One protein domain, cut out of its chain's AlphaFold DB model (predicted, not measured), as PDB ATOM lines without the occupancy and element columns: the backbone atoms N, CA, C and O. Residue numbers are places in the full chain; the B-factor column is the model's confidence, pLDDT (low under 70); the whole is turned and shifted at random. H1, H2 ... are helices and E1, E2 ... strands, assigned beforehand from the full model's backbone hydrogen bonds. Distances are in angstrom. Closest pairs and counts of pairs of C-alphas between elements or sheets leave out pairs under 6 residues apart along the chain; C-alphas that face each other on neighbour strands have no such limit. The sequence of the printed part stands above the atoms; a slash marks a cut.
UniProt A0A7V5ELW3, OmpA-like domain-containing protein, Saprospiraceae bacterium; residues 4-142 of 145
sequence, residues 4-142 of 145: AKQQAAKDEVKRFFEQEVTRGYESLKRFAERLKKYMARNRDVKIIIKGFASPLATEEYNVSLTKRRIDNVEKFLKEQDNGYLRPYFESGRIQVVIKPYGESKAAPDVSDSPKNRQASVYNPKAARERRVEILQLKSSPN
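AT A GLANCE: This is residues 4 to 142 of the 145 residues of the protein "OmpA-like domain-containing protein" of Saprospiraceae bacterium (UniProt A0A7V5ELW3). One very long helix, H1, runs the length of an elongated domain; its later part, with the shorter helix H2 set slantwise, covers one face of a small three-stranded sheet, while its earlier part runs on past the sheet. Beyond the sheet, beside that earlier part, lie two short helices, H4 and H5, and a long loop, residues 99 to 116, links the sheet to them. The 139 printed residues have five named helices and three named strands, in the order H1 E1 H2 H3 E2 H4 H5 E3; the sheet is mixed, in the order E2 E1 E3, and the class is mixed, helices and strands. The whole is only just loose, close to compact, with a radius of gyration of the C-alphas of 17.5 A and spans of 56 by 32 by 21 A.

IN THESE COORDINATES: H1, residues 4 to 40, begins at C-alpha 4 (17.246, 78.620, 138.547) and is 53.3 A long. E1 is residues 43 to 51, 25.3 A. H2, residues 59 to 79, is 30.3 A long and begins at C-alpha 59 (35.348, 46.543, 128.961). H3 is residues 86 to 90, E2 is residues 94 to 98, H4 is residues 117 to 122 and H5 is residues 124 to 128. E3, residues 132 to 141, measures 27.0 A, bends by 51 degrees at residue 135 and ends at C-alpha 141 (57.084, 60.355, 101.294).

HOW THE PARTS SIT: E1 is the inner strand. E1 and E3 are antiparallel at 163 degrees, with N 46 and O 138 2.9 A apart, within hydrogen-bond range. E2 and E1 are parallel at 25 degrees, with N 47 and O 95 at 2.8 A. E1, H2, H3 and E2 form a strand-helix-strand unit, two parallel neighbour strands with helices between, its crossover right-handed. H1 and H2 are on the same face of the sheet, two layers, at heights of 11.9 A and 8.3 A. H1 runs along the strands, at 4 degrees to E1 on the local plane; H2 runs only just slantwise to them, at 30.2 degrees to E1 on the local plane. H1 and H2 are close but not clearly touching, the C-alphas of Ala 32 and Leu 77 being closest at 6.3 A, at a steep tilt of 57 degrees. H3 stands at the sheet's level and touches H2, closest at the C-alphas of Lys 78 and Arg 86, 4.5 A. H1, with residues 12 to 16 alone, only just touches H5, with 3 pairs of C-alphas within 8 A, the closest being those of Val 13 and Pro 124, 6.1 A. H4 only just touches H5, with 3 such pairs and only at the corner, closest at the C-alphas of Ser 120 and Ala 126, 5.6 A; H1 and H4 are apart. Every O i to N i+4 pair is within hydrogen-bond range in H2, H3, H4 and H5, and 31 of 33 are in H1.

THE WHOLE: The C-alphas farthest apart, of Ala 4 and Asn 142, are 58.6 A apart. The printed part has no cut, and the link from E2 to H4 is long, 18 residues. Mean pLDDT of the printed part is 83.5; residues 54 to 57 and 100 to 122 are under 70.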
ATOM      1  N   ALA A   4      15.833  78.279 138.726       76.25
ATOM      2  CA  ALA A   4      17.246  78.620 138.547       76.25
ATOM      3  C   ALA A   4      18.127  77.399 138.212       76.25
ATOM      4  O   ALA A   4      18.974  77.472 137.322       76.25
ATOM      5  N   LYS A   5      17.894  76.244 138.858       75.25
ATOM      6  CA  LYS A   5      18.626  74.997 138.562       75.25
ATOM      7  C   LYS A   5      18.303  74.467 137.165       75.25
ATOM      8  O   LYS A   5      19.187  73.960 136.478       75.25
ATOM      9  N   GLN A   6      17.051  74.606 136.729       79.25
ATOM     10  CA  GLN A   6      16.631  74.179 135.395       79.25
ATOM     11  C   GLN A   6      17.252  75.049 134.296       79.25
ATOM     12  O   GLN A   6      17.675  74.518 133.269       79.25
ATOM     13  N   GLN A   7      17.326  76.365 134.508       84.88
ATOM     14  CA  GLN A   7      17.952  77.276 133.554       84.88
ATOM     15  C   GLN A   7      19.460  77.015 133.436       84.88
ATOM     16  O   GLN A   7      19.953  76.825 132.328       84.88
ATOM     17  N   ALA A   8      20.161  76.862 134.564       84.31
ATOM     18  CA  ALA A   8      21.589  76.542 134.572       84.31
ATOM     19  C   ALA A   8      21.912  75.239 133.813       84.31
ATOM     20  O   ALA A   8      22.878  75.184 133.053       84.31
ATOM     21  N   ALA A   9      21.079  74.203 133.962       83.06
ATOM     22  CA  ALA A   9      21.241  72.949 133.227       83.06
ATOM     23  C   ALA A   9      21.049  73.123 131.707       83.06
ATOM     24  O   ALA A   9      21.801  72.549 130.919       83.06
ATOM     25  N   LYS A  10      20.069  73.932 131.277       85.12
ATOM     26  CA  LYS A  10      19.869  74.249 129.853       85.12
ATOM     27  C   LYS A  10      21.061  75.010 129.277       85.12
ATOM     28  O   LYS A  10      21.515  74.679 128.183       85.12
ATOM     29  N   ASP A  11      21.582  75.980 130.021       87.94
ATOM     30  CA  ASP A  11      22.731  76.779 129.596       87.94
ATOM     31  C   ASP A  11      24.003  75.927 129.495       87.94
ATOM     32  O   ASP A  11      24.776  76.080 128.547       87.94
ATOM     33  N   GLU A  12      24.200  74.967 130.404       86.62
ATOM     34  CA  GLU A  12      25.313  74.016 130.323       86.62
ATOM     35  C   GLU A  12      25.228  73.137 129.068       86.62
ATOM     36  O   GLU A  12      26.224  72.978 128.356       86.62
ATOM     37  N   VAL A  13      24.042  72.598 128.767       86.38
ATOM     38  CA  VAL A  13      23.810  71.803 127.553       86.38
ATOM     39  C   VAL A  13      24.061  72.646 126.306       86.38
ATOM     40  O   VAL A  13      24.796  72.219 125.416       86.38
ATOM     41  N   LYS A  14      23.505  73.860 126.251       87.38
ATOM     42  CA  LYS A  14      23.709  74.785 125.132       87.38
ATOM     43  C   LYS A  14      25.196  75.063 124.914       87.38
ATOM     44  O   LYS A  14      25.697  74.886 123.804       87.38
ATOM     45  N   ARG A  15      25.921  75.398 125.985       89.12
ATOM     46  CA  ARG A  15      27.366  75.642 125.942       89.12
ATOM     47  C   ARG A  15      28.133  74.428 125.421       89.12
ATOM     48  O   ARG A  15      29.028  74.597 124.600       89.12
ATOM     49  N   PHE A  16      27.784  73.220 125.860       88.44
ATOM     50  CA  PHE A  16      28.406  71.986 125.375       88.44
ATOM     51  C   PHE A  16      28.242  71.820 123.855       88.44
ATOM     52  O   PHE A  16      29.225  71.591 123.149       88.44
ATOM     53  N   PHE A  17      27.031  71.996 123.323       88.56
ATOM     54  CA  PHE A  17      26.806  71.882 121.879       88.56
ATOM     55  C   PHE A  17      27.543  72.969 121.086       88.56
ATOM     56  O   PHE A  17      28.251  72.661 120.128       88.56
ATOM     57  N   GLU A  18      27.433  74.229 121.506       88.44
ATOM     58  CA  GLU A  18      28.019  75.362 120.783       88.44
ATOM     59  C   GLU A  18      29.552  75.379 120.846       88.44
ATOM     60  O   GLU A  18      30.221  75.690 119.859       88.44
ATOM     61  N   GLN A  19      30.128  75.046 122.003       89.12
ATOM     62  CA  GLN A  19      31.561  75.212 122.245       89.12
ATOM     63  C   GLN A  19      32.363  73.924 122.101       89.12
ATOM     64  O   GLN A  19      33.546  74.009 121.782       89.12
ATOM     65  N   GLU A  20      31.775  72.750 122.313       88.88
ATOM     66  CA  GLU A  20      32.505  71.480 122.234       88.88
ATOM     67  C   GLU A  20      32.132  70.722 120.957       88.88
ATOM     68  O   GLU A  20      33.009  70.440 120.139       88.88
ATOM     69  N   VAL A  21      30.841  70.460 120.726       88.81
ATOM     70  CA  VAL A  21      30.391  69.650 119.578       88.81
ATOM     71  C   VAL A  21      30.666  70.361 118.253       88.81
ATOM     72  O   VAL A  21      31.357  69.808 117.393       88.81
ATOM     73  N   THR A  22      30.204  71.605 118.100       91.12
ATOM     74  CA  THR A  22      30.431  72.379 116.870       91.12
ATOM     75  C   THR A  22      31.920  72.591 116.613       91.12
ATOM     76  O   THR A  22      32.403  72.355 115.506       91.12
ATOM     77  N   ARG A  23      32.702  72.959 117.637       91.44
ATOM     78  CA  ARG A  23      34.154  73.150 117.474       91.44
ATOM     79  C   ARG A  23      34.888  71.850 117.149       91.44
ATOM     80  O   ARG A  23      35.855  71.883 116.383       91.44
ATOM     81  N   GLY A  24      34.446  70.724 117.706       91.69
ATOM     82  CA  GLY A  24      34.961  69.396 117.383       91.69
ATOM     83  C   GLY A  24      34.729  69.052 115.914       91.69
ATOM     84  O   GLY A  24      35.666  68.659 115.219       91.69
ATOM     85  N   TYR A  25      33.519  69.306 115.413       92.88
ATOM     86  CA  TYR A  25      33.175  69.120 114.004       92.88
ATOM     87  C   TYR A  25      34.013  70.008 113.072       92.88
ATOM     88  O   TYR A  25      34.615  69.520 112.113       92.88
ATOM     89  N   GLU A  26      34.148  71.298 113.389       94.31
ATOM     90  CA  GLU A  26      35.008  72.211 112.625       94.31
ATOM     91  C   GLU A  26      36.480  71.773 112.635       94.31
ATOM     92  O   GLU A  26      37.184  71.877 111.627       94.31
ATOM     93  N   SER A  27      36.962  71.245 113.761       93.19
ATOM     94  CA  SER A  27      38.321  70.701 113.868       93.19
ATOM     95  C   SER A  27      38.506  69.459 113.002       93.19
ATOM     96  O   SER A  27      39.540  69.332 112.346       93.19
ATOM     97  N   LEU A  28      37.500  68.582 112.942       94.25
ATOM     98  CA  LEU A  28      37.515  67.402 112.082       94.25
ATOM     99  C   LEU A  28      37.530  67.785 110.593       94.25
ATOM    100  O   LEU A  28      38.323  67.228 109.835       94.25
ATOM    101  N   LYS A  29      36.749  68.792 110.181       95.25
ATOM    102  CA  LYS A  29      36.807  69.340 108.814       95.25
ATOM    103  C   LYS A  29      38.191  69.890 108.478       95.25
ATOM    104  O   LYS A  29      38.787  69.500 107.477       95.25
ATOM    105  N   ARG A  30      38.771  70.726 109.348       95.38
ATOM    106  CA  ARG A  30      40.146  71.235 109.158       95.38
ATOM    107  C   ARG A  30      41.179  70.113 109.089       95.38
ATOM    108  O   ARG A  30      42.165  70.222 108.362       95.38
ATOM    109  N   PHE A  31      40.979  69.042 109.850       95.75
ATOM    110  CA  PHE A  31      41.835  67.867 109.790       95.75
ATOM    111  C   PHE A  31      41.725  67.153 108.434       95.75
ATOM    112  O   PHE A  31      42.759  66.845 107.843       95.75
ATOM    113  N   ALA A  32      40.513  66.981 107.895       96.31
ATOM    114  CA  ALA A  32      40.300  66.442 106.552       96.31
ATOM    115  C   ALA A  32      41.022  67.279 105.480       96.31
ATOM    116  O   ALA A  32      41.755  66.731 104.657       96.31
ATOM    117  N   GLU A  33      40.933  68.612 105.552       96.12
ATOM    118  CA  GLU A  33      41.677  69.509 104.652       96.12
ATOM    119  C   GLU A  33      43.194  69.317 104.740       96.12
ATOM    120  O   GLU A  33      43.903  69.336 103.731       96.12
ATOM    121  N   ARG A  34      43.729  69.094 105.945       95.38
ATOM    122  CA  ARG A  34      45.156  68.797 106.118       95.38
ATOM    123  C   ARG A  34      45.533  67.464 105.481       95.38
ATOM    124  O   ARG A  34      46.570  67.412 104.825       95.38
ATOM    125  N   LEU A  35      44.716  66.419 105.633       96.38
ATOM    126  CA  LEU A  35      44.949  65.126 104.978       96.38
ATOM    127  C   LEU A  35      45.031  65.277 103.460       96.38
ATOM    128  O   LEU A  35      45.986  64.788 102.859       96.38
ATOM    129  N   LYS A  36      44.107  66.036 102.859       96.56
ATOM    130  CA  LYS A  36      44.124  66.325 101.419       96.56
ATOM    131  C   LYS A  36      45.448  66.949 100.978       96.56
ATOM    132  O   LYS A  36      46.056  66.489 100.018       96.56
ATOM    133  N   LYS A  37      45.968  67.919 101.739       96.38
ATOM    134  CA  LYS A  37      47.276  68.545 101.461       96.38
ATOM    135  C   LYS A  37      48.446  67.559 101.529       96.38
ATOM    136  O   LYS A  37      49.411  67.727 100.788       96.38
ATOM    137  N   TYR A  38      48.396  66.552 102.403       96.25
ATOM    138  CA  TYR A  38      49.412  65.495 102.425       96.25
ATOM    139  C   TYR A  38      49.299  64.575 101.207       96.25
ATOM    140  O   TYR A  38      50.320  64.273 100.592       96.25
ATOM    141  N   MET A  39      48.080  64.183 100.831       95.94
ATOM    142  CA  MET A  39      47.847  63.308  99.677       95.94
ATOM    143  C   MET A  39      48.237  63.983  98.359       95.94
ATOM    144  O   MET A  39      48.941  63.381  97.551       95.94
ATOM    145  N   ALA A  40      47.914  65.268  98.194       95.12
ATOM    146  CA  ALA A  40      48.324  66.072  97.040       95.12
ATOM    147  C   ALA A  40      49.854  66.194  96.894       95.12
ATOM    148  O   ALA A  40      50.360  66.436  95.805       95.12
ATOM    149  N   ARG A  41      50.609  66.005  97.985       95.56
ATOM    150  CA  ARG A  41      52.084  65.993  98.004       95.56
ATOM    151  C   ARG A  41      52.667  64.581  97.908       95.56
ATOM    152  O   ARG A  41      53.800  64.362  98.331       95.56
ATOM    153  N   ASN A  42      51.871  63.631  97.423       95.00
ATOM    154  CA  ASN A  42      52.215  62.223  97.286       95.00
ATOM    155  C   ASN A  42      52.820  61.615  98.567       95.00
ATOM    156  O   ASN A  42      53.839  60.927  98.532       95.00
ATOM    157  N   ARG A  43      52.221  61.903  99.727       96.31
ATOM    158  CA  ARG A  43      52.638  61.312 101.004       96.31
ATOM    159  C   ARG A  43      51.744  60.152 101.403       96.31
ATOM    160  O   ARG A  43      50.595  60.088 100.982       96.31
ATOM    161  N   ASP A  44      52.280  59.295 102.255       95.94
ATOM    162  CA  ASP A  44      51.508  58.325 103.022       95.94
ATOM    163  C   ASP A  44      51.318  58.856 104.435       95.94
ATOM    164  O   ASP A  44      52.159  59.595 104.963       95.94
ATOM    165  N   VAL A  45      50.186  58.519 105.040       96.88
ATOM    166  CA  VAL A  45      49.756  59.054 106.323       96.88
ATOM    167  C   VAL A  45      49.316  57.934 107.253       96.88
ATOM    168  O   VAL A  45      48.507  57.081 106.907       96.88
ATOM    169  N   LYS A  46      49.785  58.009 108.498       96.81
ATOM    170  CA  LYS A  46      49.299  57.199 109.611       96.81
ATOM    171  C   LYS A  46      48.663  58.105 110.660       96.81
ATOM    172  O   LYS A  46      49.325  58.991 111.205       96.81
ATOM    173  N   ILE A  47      47.385  57.878 110.927       95.31
ATOM    174  CA  ILE A  47      46.581  58.597 111.911       95.31
ATOM    175  C   ILE A  47      46.492  57.726 113.157       95.31
ATOM    176  O   ILE A  47      45.986  56.609 113.099       95.31
ATOM    177  N   ILE A  48      46.980  58.223 114.287       92.06
ATOM    178  CA  ILE A  48      46.864  57.535 115.573       92.06
ATOM    179  C   ILE A  48      45.671  58.125 116.310       92.06
ATOM    180  O   ILE A  48      45.649  59.324 116.598       92.06
ATOM    181  N   ILE A  49      44.690  57.279 116.609       90.44
ATOM    182  CA  ILE A  49      43.418  57.676 117.207       90.44
ATOM    183  C   ILE A  49      43.206  56.939 118.531       90.44
ATOM    184  O   ILE A  49      43.565  55.770 118.677       90.44
ATOM    185  N   LYS A  50      42.592  57.630 119.494       85.81
ATOM    186  CA  LYS A  50      42.082  57.054 120.738       85.81
ATOM    187  C   LYS A  50      40.580  57.302 120.837       85.81
ATOM    188  O   LYS A  50      40.130  58.438 120.737       85.81
ATOM    189  N   GLY A  51      39.800  56.244 121.028       80.12
ATOM    190  CA  GLY A  51      38.380  56.363 121.361       80.12
ATOM    191  C   GLY A  51      38.180  56.361 122.874       80.12
ATOM    192  O   GLY A  51      38.936  55.711 123.588       80.12
ATOM    193  N   PHE A  52      37.147  57.028 123.367       77.25
ATOM    194  CA  PHE A  52      36.749  57.021 124.776       77.25
ATOM    195  C   PHE A  52      35.333  56.469 124.896       77.25
ATOM    196  O   PHE A  52      34.545  56.619 123.956       77.25
ATOM    197  N   ALA A  53      35.016  55.807 126.011       70.38
ATOM    198  CA  ALA A  53      33.675  55.332 126.339       70.38
ATOM    199  C   ALA A  53      33.321  55.647 127.797       70.38
ATOM    200  O   ALA A  53      34.190  55.713 128.659       70.38
ATOM    201  N   SER A  54      32.024  55.826 128.054       66.44
ATOM    202  CA  SER A  54      31.480  55.992 129.403       66.44
ATOM    203  C   SER A  54      31.588  54.685 130.202       66.44
ATOM    204  O   SER A  54      31.403  53.628 129.600       66.44
ATOM    205  N   PRO A  55      31.735  54.731 131.538       63.00
ATOM    206  CA  PRO A  55      31.993  53.556 132.385       63.00
ATOM    207  C   PRO A  55      30.770  52.637 132.579       63.00
ATOM    208  O   PRO A  55      30.809  51.699 133.359       63.00
ATOM    209  N   LEU A  56      29.671  52.898 131.869       61.75
ATOM    210  CA  LEU A  56      28.376  52.231 132.039       61.75
ATOM    211  C   LEU A  56      28.336  50.758 131.614       61.75
ATOM    212  O   LEU A  56      27.352  50.079 131.896       61.75
ATOM    213  N   ALA A  57      29.322  50.292 130.854       65.12
ATOM    214  CA  ALA A  57      29.301  48.978 130.223       65.12
ATOM    215  C   ALA A  57      30.612  48.223 130.456       65.12
ATOM    216  O   ALA A  57      31.603  48.821 130.877       65.12
ATOM    217  N   THR A  58      30.608  46.919 130.159       70.56
ATOM    218  CA  THR A  58      31.799  46.067 130.280       70.56
ATOM    219  C   THR A  58      32.937  46.575 129.397       70.56
ATOM    220  O   THR A  58      32.728  47.327 128.438       70.56
ATOM    221  N   GLU A  59      34.158  46.157 129.712       70.19
ATOM    222  CA  GLU A  59      35.348  46.543 128.961       70.19
ATOM    223  C   GLU A  59      35.242  46.152 127.477       70.19
ATOM    224  O   GLU A  59      35.458  46.988 126.597       70.19
ATOM    225  N   GLU A  60      34.775  44.937 127.181       72.19
ATOM    226  CA  GLU A  60      34.588  44.429 125.815       72.19
ATOM    227  C   GLU A  60      33.542  45.242 125.043       72.19
ATOM    228  O   GLU A  60      33.697  45.549 123.850       72.19
ATOM    229  N   TYR A  61      32.464  45.636 125.727       70.62
ATOM    230  CA  TYR A  61      31.438  46.479 125.132       70.62
ATOM    231  C   TYR A  61      31.970  47.885 124.841       70.62
ATOM    232  O   TYR A  61      31.691  48.448 123.779       70.62
ATOM    233  N   ASN A  62      32.763  48.447 125.753       72.19
ATOM    234  CA  ASN A  62      33.377  49.757 125.577       72.19
ATOM    235  C   ASN A  62      34.359  49.764 124.403       72.19
ATOM    236  O   ASN A  62      34.283  50.683 123.588       72.19
ATOM    237  N   VAL A  63      35.177  48.720 124.237       76.06
ATOM    238  CA  VAL A  63      36.039  48.534 123.053       76.06
ATOM    239  C   VAL A  63      35.211  48.520 121.764       76.06
ATOM    240  O   VAL A  63      35.525  49.213 120.794       76.06
ATOM    241  N   SER A  64      34.100  47.784 121.751       81.56
ATOM    242  CA  SER A  64      33.208  47.720 120.586       81.56
ATOM    243  C   SER A  64      32.529  49.066 120.293       81.56
ATOM    244  O   SER A  64      32.307  49.445 119.139       81.56
ATOM    245  N   LEU A  65      32.164  49.819 121.332       78.88
ATOM    246  CA  LEU A  65      31.532  51.128 121.206       78.88
ATOM    247  C   LEU A  65      32.506  52.180 120.673       78.88
ATOM    248  O   LEU A  65      32.142  52.978 119.809       78.88
ATOM    249  N   THR A  66      33.740  52.183 121.164       81.62
ATOM    250  CA  THR A  66      34.754  53.122 120.694       81.62
ATOM    251  C   THR A  66      35.211  52.805 119.283       81.62
ATOM    252  O   THR A  66      35.344  53.739 118.492       81.62
ATOM    253  N   LYS A  67      35.328  51.521 118.918       85.00
ATOM    254  CA  LYS A  67      35.564  51.117 117.529       85.00
ATOM    255  C   LYS A  67      34.495  51.695 116.599       85.00
ATOM    256  O   LYS A  67      34.837  52.377 115.642       85.00
ATOM    257  N   ARG A  68      33.206  51.546 116.935       87.06
ATOM    258  CA  ARG A  68      32.102  52.127 116.143       87.06
ATOM    259  C   ARG A  68      32.208  53.647 115.982       87.06
ATOM    260  O   ARG A  68      31.833  54.186 114.943       87.06
ATOM    261  N   ARG A  69      32.699  54.372 116.993       87.62
ATOM    262  CA  ARG A  69      32.918  55.827 116.886       87.62
ATOM    263  C   ARG A  69      34.051  56.163 115.925       87.62
ATOM    264  O   ARG A  69      33.909  57.088 115.133       87.62
ATOM    265  N   ILE A  70      35.145  55.410 115.980       89.44
ATOM    266  CA  ILE A  70      36.279  55.567 115.063       89.44
ATOM    267  C   ILE A  70      35.844  55.239 113.631       89.44
ATOM    268  O   ILE A  70      36.112  56.033 112.733       89.44
ATOM    269  N   ASP A  71      35.070  54.167 113.438       91.50
ATOM    270  CA  ASP A  71      34.509  53.795 112.135       91.50
ATOM    271  C   ASP A  71      33.655  54.943 111.543       91.50
ATOM    272  O   ASP A  71      33.726  55.224 110.348       91.50
ATOM    273  N   ASN A  72      32.898  55.676 112.372       91.88
ATOM    274  CA  ASN A  72      32.151  56.861 111.924       91.88
ATOM    275  C   ASN A  72      33.060  58.034 111.526       91.88
ATOM    276  O   ASN A  72      32.766  58.725 110.552       91.88
ATOM    277  N   VAL A  73      34.161  58.265 112.248       92.38
ATOM    278  CA  VAL A  73      35.156  59.285 111.873       92.38
ATOM    279  C   VAL A  73      35.807  58.924 110.538       92.38
ATOM    280  O   VAL A  73      35.943  59.782 109.668       92.38
ATOM    281  N   GLU A  74      36.168  57.658 110.338       94.19
ATOM    282  CA  GLU A  74      36.680  57.183 109.053       94.19
ATOM    283  C   GLU A  74      35.669  57.359 107.928       94.19
ATOM    284  O   GLU A  74      36.023  57.868 106.865       94.19
ATOM    285  N   LYS A  75      34.412  56.966 108.162       95.31
ATOM    286  CA  LYS A  75      33.334  57.126 107.188       95.31
ATOM    287  C   LYS A  75      33.180  58.589 106.788       95.31
ATOM    288  O   LYS A  75      33.205  58.892 105.601       95.31
ATOM    289  N   PHE A  76      33.121  59.489 107.773       95.50
ATOM    290  CA  PHE A  76      33.096  60.927 107.535       95.50
ATOM    291  C   PHE A  76      34.229  61.331 106.587       95.50
ATOM    292  O   PHE A  76      33.942  61.862 105.518       95.50
ATOM    293  N   LEU A  77      35.487  61.007 106.916       95.88
ATOM    294  CA  LEU A  77      36.660  61.363 106.108       95.88
ATOM    295  C   LEU A  77      36.615  60.785 104.681       95.88
ATOM    296  O   LEU A  77      37.054  61.462 103.755       95.88
ATOM    297  N   LYS A  78      36.080  59.571 104.492       96.00
ATOM    298  CA  LYS A  78      35.933  58.903 103.183       96.00
ATOM    299  C   LYS A  78      34.779  59.443 102.335       96.00
ATOM    300  O   LYS A  78      34.738  59.172 101.138       96.00
ATOM    301  N   GLU A  79      33.814  60.133 102.934       95.25
ATOM    302  CA  GLU A  79      32.613  60.629 102.248       95.25
ATOM    303  C   GLU A  79      32.619  62.145 102.041       95.25
ATOM    304  O   GLU A  79      31.921  62.632 101.153       95.25
ATOM    305  N   GLN A  80      33.422  62.894 102.809       90.81
ATOM    306  CA  GLN A  80      33.600  64.331 102.586       90.81
ATOM    307  C   GLN A  80      34.068  64.613 101.155       90.81
ATOM    308  O   GLN A  80      34.818  63.821 100.580       90.81
ATOM    309  N   ASP A  81      33.718  65.794 100.637       92.25
ATOM    310  CA  ASP A  81      34.299  66.339  99.402       92.25
ATOM    311  C   ASP A  81      34.203  65.356  98.222       92.25
ATOM    312  O   ASP A  81      35.200  64.979  97.607       92.25
ATOM    313  N   ASN A  82      32.988  64.835  98.001       94.94
ATOM    314  CA  ASN A  82      32.669  63.813  96.995       94.94
ATOM    315  C   ASN A  82      33.556  62.557  97.065       94.94
ATOM    316  O   ASN A  82      33.772  61.871  96.069       94.94
ATOM    317  N   GLY A  83      34.062  62.239  98.257       95.94
ATOM    318  CA  GLY A  83      34.902  61.077  98.500       95.94
ATOM    319  C   GLY A  83      36.358  61.236  98.070       95.94
ATOM    320  O   GLY A  83      37.028  60.223  97.898       95.94
ATOM    321  N   TYR A  84      36.880  62.462  97.953       97.12
ATOM    322  CA  TYR A  84      38.272  62.726  97.554       97.12
ATOM    323  C   TYR A  84      39.305  61.860  98.297       97.12
ATOM    324  O   TYR A  84      40.262  61.370  97.702       97.12
ATOM    325  N   LEU A  85      39.134  61.661  99.611       97.50
ATOM    326  CA  LEU A  85      40.089  60.890 100.415       97.50
ATOM    327  C   LEU A  85      39.913  59.368 100.300       97.50
ATOM    328  O   LEU A  85      40.822  58.630 100.683       97.50
ATOM    329  N   ARG A  86      38.771  58.889  99.794       97.81
ATOM    330  CA  ARG A  86      38.400  57.465  99.769       97.81
ATOM    331  C   ARG A  86      39.449  56.575  99.097       97.81
ATOM    332  O   ARG A  86      39.852  55.613  99.754       97.81
ATOM    333  N   PRO A  87      39.980  56.904  97.901       97.38
ATOM    334  CA  PRO A  87      40.954  56.042  97.238       97.38
ATOM    335  C   PRO A  87      42.227  55.843  98.065       97.38
ATOM    336  O   PRO A  87      42.811  54.769  98.048       97.38
ATOM    337  N   TYR A  88      42.642  56.850  98.843       97.06
ATOM    338  CA  TYR A  88      43.844  56.754  99.674       97.06
ATOM    339  C   TYR A  88      43.641  55.884 100.917       97.06
ATOM    340  O   TYR A  88      44.592  55.265 101.392       97.06
ATOM    341  N   PHE A  89      42.421  55.827 101.458       96.62
ATOM    342  CA  PHE A  89      42.089  54.854 102.499       96.62
ATOM    343  C   PHE A  89      42.045  53.432 101.931       96.62
ATOM    344  O   PHE A  89      42.607  52.524 102.533       96.62
ATOM    345  N   GLU A  90      41.408  53.243 100.773       95.88
ATOM    346  CA  GLU A  90      41.274  51.933 100.117       95.88
ATOM    347  C   GLU A  90      42.625  51.374  99.660       95.88
ATOM    348  O   GLU A  90      42.895  50.189  99.834       95.88
ATOM    349  N   SER A  91      43.521  52.233  99.171       95.94
ATOM    350  CA  SER A  91      44.884  51.852  98.798       95.94
ATOM    351  C   SER A  91      45.822  51.674 100.001       95.94
ATOM    352  O   SER A  91      47.015  51.444  99.814       95.94
ATOM    353  N   GLY A  92      45.347  51.890 101.233       95.69
ATOM    354  CA  GLY A  92      46.156  51.815 102.454       95.69
ATOM    355  C   GLY A  92      47.186  52.938 102.629       95.69
ATOM    356  O   GLY A  92      48.037  52.846 103.514       95.69
ATOM    357  N   ARG A  93      47.118  54.006 101.823       96.06
ATOM    358  CA  ARG A  93      48.003  55.182 101.925       96.06
ATOM    359  C   ARG A  93      47.635  56.091 103.091       96.06
ATOM    360  O   ARG A  93      48.499  56.785 103.624       96.06
ATOM    361  N   ILE A  94      46.371  56.074 103.509       97.38
ATOM    362  CA  ILE A  94      45.920  56.599 104.795       97.38
ATOM    363  C   ILE A  94      45.566  55.410 105.682       97.38
ATOM    364  O   ILE A  94      44.644  54.656 105.381       97.38
ATOM    365  N   GLN A  95      46.277  55.266 106.795       95.81
ATOM    366  CA  GLN A  95      46.049  54.205 107.773       95.81
ATOM    367  C   GLN A  95      45.593  54.795 109.101       95.81
ATOM    368  O   GLN A  95      46.256  55.679 109.646       95.81
ATOM    369  N   VAL A  96      44.505  54.269 109.657       93.50
ATOM    370  CA  VAL A  96      44.083  54.571 111.027       93.50
ATOM    371  C   VAL A  96      44.606  53.482 111.949       93.50
ATOM    372  O   VAL A  96      44.395  52.295 111.723       93.50
ATOM    373  N   VAL A  97      45.313  53.894 112.996       91.06
ATOM    374  CA  VAL A  97      45.841  53.008 114.029       91.06
ATOM    375  C   VAL A  97      45.197  53.381 115.350       91.06
ATOM    376  O   VAL A  97      45.338  54.507 115.836       91.06
ATOM    377  N   ILE A  98      44.496  52.417 115.935       86.44
ATOM    378  CA  ILE A  98      43.870  52.567 117.244       86.44
ATOM    379  C   ILE A  98      44.948  52.352 118.303       86.44
ATOM    380  O   ILE A  98      45.603  51.309 118.334       86.44
ATOM    381  N   LYS A  99      45.151  53.342 119.174       81.81
ATOM    382  CA  LYS A  99      46.017  53.155 120.340       81.81
ATOM    383  C   LYS A  99      45.289  52.255 121.350       81.81
ATOM    384  O   LYS A  99      44.146  52.575 121.685       81.81
ATOM    385  N   PRO A 100      45.916  51.172 121.850       64.06
ATOM    386  CA  PRO A 100      45.296  50.314 122.851       64.06
ATOM    387  C   PRO A 100      44.951  51.098 124.122       64.06
ATOM    388  O   PRO A 100      45.602  52.094 124.465       64.06
ATOM    389  N   TYR A 101      43.904  50.640 124.805       61.75
ATOM    390  CA  TYR A 101      43.422  51.199 126.061       61.75
ATOM    391  C   TYR A 101      44.434  50.947 127.181       61.75
ATOM    392  O   TYR A 101      44.349  49.964 127.899       61.75
ATOM    393  N   GLY A 102      45.393  51.853 127.347       44.75
ATOM    394  CA  GLY A 102      46.060  52.034 128.633       44.75
ATOM    395  C   GLY A 102      45.183  52.940 129.491       44.75
ATOM    396  O   GLY A 102      45.182  54.151 129.272       44.75
ATOM    397  N   GLU A 103      44.375  52.351 130.372       45.59
ATOM    398  CA  GLU A 103      43.747  53.026 131.521       45.59
ATOM    399  C   GLU A 103      42.954  54.309 131.210       45.59
ATOM    400  O   GLU A 103      43.145  55.361 131.819       45.59
ATOM    401  N   SER A 104      42.011  54.258 130.268       51.34
ATOM    402  CA  SER A 104      41.016  55.333 130.160       51.34
ATOM    403  C   SER A 104      39.986  55.191 131.282       51.34
ATOM    404  O   SER A 104      38.879  54.716 131.040       51.34
ATOM    405  N   LYS A 105      40.334  55.581 132.511       54.75
ATOM    406  CA  LYS A 105      39.325  55.757 133.561       54.75
ATOM    407  C   LYS A 105      38.470  56.966 133.179       54.75
ATOM    408  O   LYS A 105      39.010  58.037 132.907       54.75
ATOM    409  N   ALA A 106      37.156  56.767 133.095       59.88
ATOM    410  CA  ALA A 106      36.210  57.872 132.980       59.88
ATOM    411  C   ALA A 106      36.430  58.859 134.132       59.88
ATOM    412  O   ALA A 106      36.928  58.463 135.192       59.88
ATOM    413  N   ALA A 107      36.061  60.128 133.944       63.38
ATOM    414  CA  ALA A 107      36.133  61.079 135.042       63.38
ATOM    415  C   ALA A 107      35.340  60.541 136.259       63.38
ATOM    416  O   ALA A 107      34.236  60.013 136.084       63.38
ATOM    417  N   PRO A 108      35.889  60.635 137.487       59.03
ATOM    418  CA  PRO A 108      35.304  60.015 138.681       59.03
ATOM    419  C   PRO A 108      33.921  60.576 139.046       59.03
ATOM    420  O   PRO A 108      33.220  59.997 139.867       59.03
ATOM    421  N   ASP A 109      33.516  61.693 138.439       65.31
ATOM    422  CA  ASP A 109      32.221  62.340 138.628       65.31
ATOM    423  C   ASP A 109      31.159  61.934 137.584       65.31
ATOM    424  O   ASP A 109      30.052  62.484 137.586       65.31
ATOM    425  N   VAL A 110      31.459  60.979 136.695       60.84
ATOM    426  CA  VAL A 110      30.500  60.425 135.728       60.84
ATOM    427  C   VAL A 110      29.790  59.219 136.335       60.84
ATOM    428  O   VAL A 110      30.410  58.204 136.639       60.84
ATOM    429  N   SER A 111      28.465  59.315 136.473       61.19
ATOM    430  CA  SER A 111      27.654  58.223 137.020       61.19
ATOM    431  C   SER A 111      27.709  56.978 136.131       61.19
ATOM    432  O   SER A 111      27.413  57.029 134.935       61.19
ATOM    433  N   ASP A 112      28.016  55.849 136.757       58.41
ATOM    434  CA  ASP A 112      28.002  54.492 136.212       58.41
ATOM    435  C   ASP A 112      26.632  53.802 136.355       58.41
ATOM    436  O   ASP A 112      26.449  52.671 135.909       58.41
ATOM    437  N   SER A 113      25.635  54.479 136.939       64.88
ATOM    438  CA  SER A 113      24.332  53.875 137.210       64.88
ATOM    439  C   SER A 113      23.418  53.901 135.972       64.88
ATOM    440  O   SER A 113      22.973  54.979 135.543       64.88
ATOM    441  N   PRO A 114      23.014  52.735 135.426       59.81
ATOM    442  CA  PRO A 114      22.043  52.667 134.330       59.81
ATOM    443  C   PRO A 114      20.632  53.100 134.762       59.81
ATOM    444  O   PRO A 114      19.808  53.451 133.915       59.81
ATOM    445  N   LYS A 115      20.351  53.127 136.075       63.94
ATOM    446  CA  LYS A 115      19.068  53.569 136.642       63.94
ATOM    447  C   LYS A 115      18.903  55.096 136.614       63.94
ATOM    448  O   LYS A 115      17.776  55.575 136.613       63.94
ATOM    449  N   ASN A 116      19.997  55.860 136.515       66.25
ATOM    450  CA  ASN A 116      19.972  57.322 136.417       66.25
ATOM    451  C   ASN A 116      20.412  57.807 135.026       66.25
ATOM    452  O   ASN A 116      21.461  58.429 134.861       66.25
ATOM    453  N   ARG A 117      19.588  57.536 134.005       63.62
ATOM    454  CA  ARG A 117      19.901  57.872 132.601       63.62
ATOM    455  C   ARG A 117      20.092  59.372 132.359       63.62
ATOM    456  O   ARG A 117      20.826  59.747 131.449       63.62
ATOM    457  N   GLN A 118      19.464  60.238 133.156       62.03
ATOM    458  CA  GLN A 118      19.680  61.686 133.051       62.03
ATOM    459  C   GLN A 118      21.142  62.042 133.348       62.03
ATOM    460  O   GLN A 118      21.769  62.735 132.549       62.03
ATOM    461  N   ALA A 119      21.708  61.503 134.431       61.62
ATOM    462  CA  ALA A 119      23.099  61.747 134.805       61.62
ATOM    463  C   ALA A 119      24.104  60.930 133.975       61.62
ATOM    464  O   ALA A 119      25.162  61.445 133.622       61.62
ATOM    465  N   SER A 120      23.780  59.678 133.640       55.66
ATOM    466  CA  SER A 120      24.717  58.751 132.992       55.66
ATOM    467  C   SER A 120      24.667  58.768 131.457       55.66
ATOM    468  O   SER A 120      25.608  58.340 130.786       55.66
ATOM    469  N   VAL A 121      23.594  59.293 130.853       60.56
ATOM    470  CA  VAL A 121      23.435  59.329 129.390       60.56
ATOM    471  C   VAL A 121      23.340  60.732 128.827       60.56
ATOM    472  O   VAL A 121      24.058  61.021 127.871       60.56
ATOM    473  N   TYR A 122      22.477  61.578 129.381       66.81
ATOM    474  CA  TYR A 122      22.095  62.835 128.727       66.81
ATOM    475  C   TYR A 122      22.839  64.069 129.242       66.81
ATOM    476  O   TYR A 122      22.821  65.108 128.587       66.81
ATOM    477  N   ASN A 123      23.519  63.964 130.383       78.56
ATOM    478  CA  ASN A 123      24.332  65.050 130.912       78.56
ATOM    479  C   ASN A 123      25.578  65.294 130.022       78.56
ATOM    480  O   ASN A 123      26.258  64.324 129.662       78.56
ATOM    481  N   PRO A 124      25.934  66.562 129.720       80.50
ATOM    482  CA  PRO A 124      27.193  66.935 129.068       80.50
ATOM    483  C   PRO A 124      28.444  66.215 129.595       80.50
ATOM    484  O   PRO A 124      29.295  65.816 128.804       80.50
ATOM    485  N   LYS A 125      28.548  65.966 130.905       78.06
ATOM    486  CA  LYS A 125      29.659  65.206 131.503       78.06
ATOM    487  C   LYS A 125      29.777  63.792 130.930       78.06
ATOM    488  O   LYS A 125      30.840  63.402 130.459       78.06
ATOM    489  N   ALA A 126      28.668  63.056 130.881       74.19
ATOM    490  CA  ALA A 126      28.635  61.728 130.278       74.19
ATOM    491  C   ALA A 126      28.862  61.777 128.757       74.19
ATOM    492  O   ALA A 126      29.451  60.858 128.189       74.19
ATOM    493  N   ALA A 127      28.421  62.847 128.088       80.44
ATOM    494  CA  ALA A 127      28.664  63.046 126.662       80.44
ATOM    495  C   ALA A 127      30.154  63.268 126.346       80.44
ATOM    496  O   ALA A 127      30.634  62.760 125.333       80.44
ATOM    497  N   ARG A 128      30.917  63.933 127.226       82.25
ATOM    498  CA  ARG A 128      32.372  64.109 127.063       82.25
ATOM    499  C   ARG A 128      33.129  62.789 127.063       82.25
ATOM    500  O   ARG A 128      34.084  62.651 126.306       82.25
ATOM    501  N   GLU A 129      32.688  61.788 127.820       78.44
ATOM    502  CA  GLU A 129      33.281  60.440 127.779       78.44
ATOM    503  C   GLU A 129      33.025  59.708 126.451       78.44
ATOM    504  O   GLU A 129      33.600  58.657 126.175       78.44
ATOM    505  N   ARG A 130      32.168  60.257 125.583       80.44
ATOM    506  CA  ARG A 130      31.783  59.671 124.299       80.44
ATOM    507  C   ARG A 130      32.462  60.344 123.117       80.44
ATOM    508  O   ARG A 130      31.803  60.754 122.166       80.44
ATOM    509  N   ARG A 131      33.789  60.419 123.162       84.62
ATOM    510  CA  ARG A 131      34.589  61.137 122.165       84.62
ATOM    511  C   ARG A 131      35.647  60.269 121.499       84.62
ATOM    512  O   ARG A 131      35.942  59.155 121.930       84.62
ATOM    513  N   VAL A 132      36.210  60.812 120.431       86.69
ATOM    514  CA  VAL A 132      37.385  60.288 119.740       86.69
ATOM    515  C   VAL A 132      38.408  61.412 119.688       86.69
ATOM    516  O   VAL A 132      38.064  62.546 119.364       86.69
ATOM    517  N   GLU A 133      39.658  61.100 119.999       89.25
ATOM    518  CA  GLU A 133      40.771  62.038 119.941       89.25
ATOM    519  C   GLU A 133      41.790  61.566 118.908       89.25
ATOM    520  O   GLU A 133      42.268  60.427 118.935       89.25
ATOM    521  N   ILE A 134      42.142  62.463 117.989       89.50
ATOM    522  CA  ILE A 134      43.240  62.255 117.050       89.50
ATOM    523  C   ILE A 134      44.518  62.662 117.777       89.50
ATOM    524  O   ILE A 134      44.766  63.846 117.990       89.50
ATOM    525  N   LEU A 135      45.318  61.676 118.174       86.94
ATOM    526  CA  LEU A 135      46.515  61.897 118.983       86.94
ATOM    527  C   LEU A 135      47.692  62.367 118.137       86.94
ATOM    528  O   LEU A 135      48.467  63.227 118.548       86.94
ATOM    529  N   GLN A 136      47.864  61.758 116.965       89.19
ATOM    530  CA  GLN A 136      49.029  62.018 116.138       89.19
ATOM    531  C   GLN A 136      48.734  61.787 114.663       89.19
ATOM    532  O   GLN A 136      48.003  60.876 114.281       89.19
ATOM    533  N   LEU A 137      49.392  62.594 113.838       92.94
ATOM    534  CA  LEU A 137      49.493  62.409 112.404       92.94
ATOM    535  C   LEU A 137      50.967  62.211 112.050       92.94
ATOM    536  O   LEU A 137      51.788  63.088 112.318       92.94
ATOM    537  N   LYS A 138      51.303  61.076 111.443       94.44
ATOM    538  CA  LYS A 138      52.629  60.831 110.868       94.44
ATOM    539  C   LYS A 138      52.502  60.835 109.352       94.44
ATOM    540  O   LYS A 138      51.579  60.220 108.830       94.44
ATOM    541  N   SER A 139      53.417  61.512 108.661       94.38
ATOM    542  CA  SER A 139      53.484  61.495 107.197       94.38
ATOM    543  C   SER A 139      54.872  61.081 106.731       94.38
ATOM    544  O   SER A 139      55.854  61.589 107.276       94.38
ATOM    545  N   SER A 140      54.950  60.273 105.685       94.19
ATOM    546  CA  SER A 140      56.193  59.919 104.996       94.19
ATOM    547  C   SER A 140      56.040  60.149 103.493       94.19
ATOM    548  O   SER A 140      54.917  60.102 102.991       94.19
ATOM    549  N   PRO A 141      57.125  60.429 102.753       92.31
ATOM    550  CA  PRO A 141      57.084  60.355 101.294       92.31
ATOM    551  C   PRO A 141      56.584  58.973 100.858       92.31
ATOM    552  O   PRO A 141      57.003  57.973 101.447       92.31
ATOM    553  N   ASN A 142      55.697  58.915  99.861       85.38
ATOM    554  CA  ASN A 142      55.324  57.642  99.255       85.38
ATOM    555  C   ASN A 142      56.547  57.107  98.499       85.38
ATOM    556  O   ASN A 142      57.053  57.760  97.587       85.38
TER     557      ASN A 142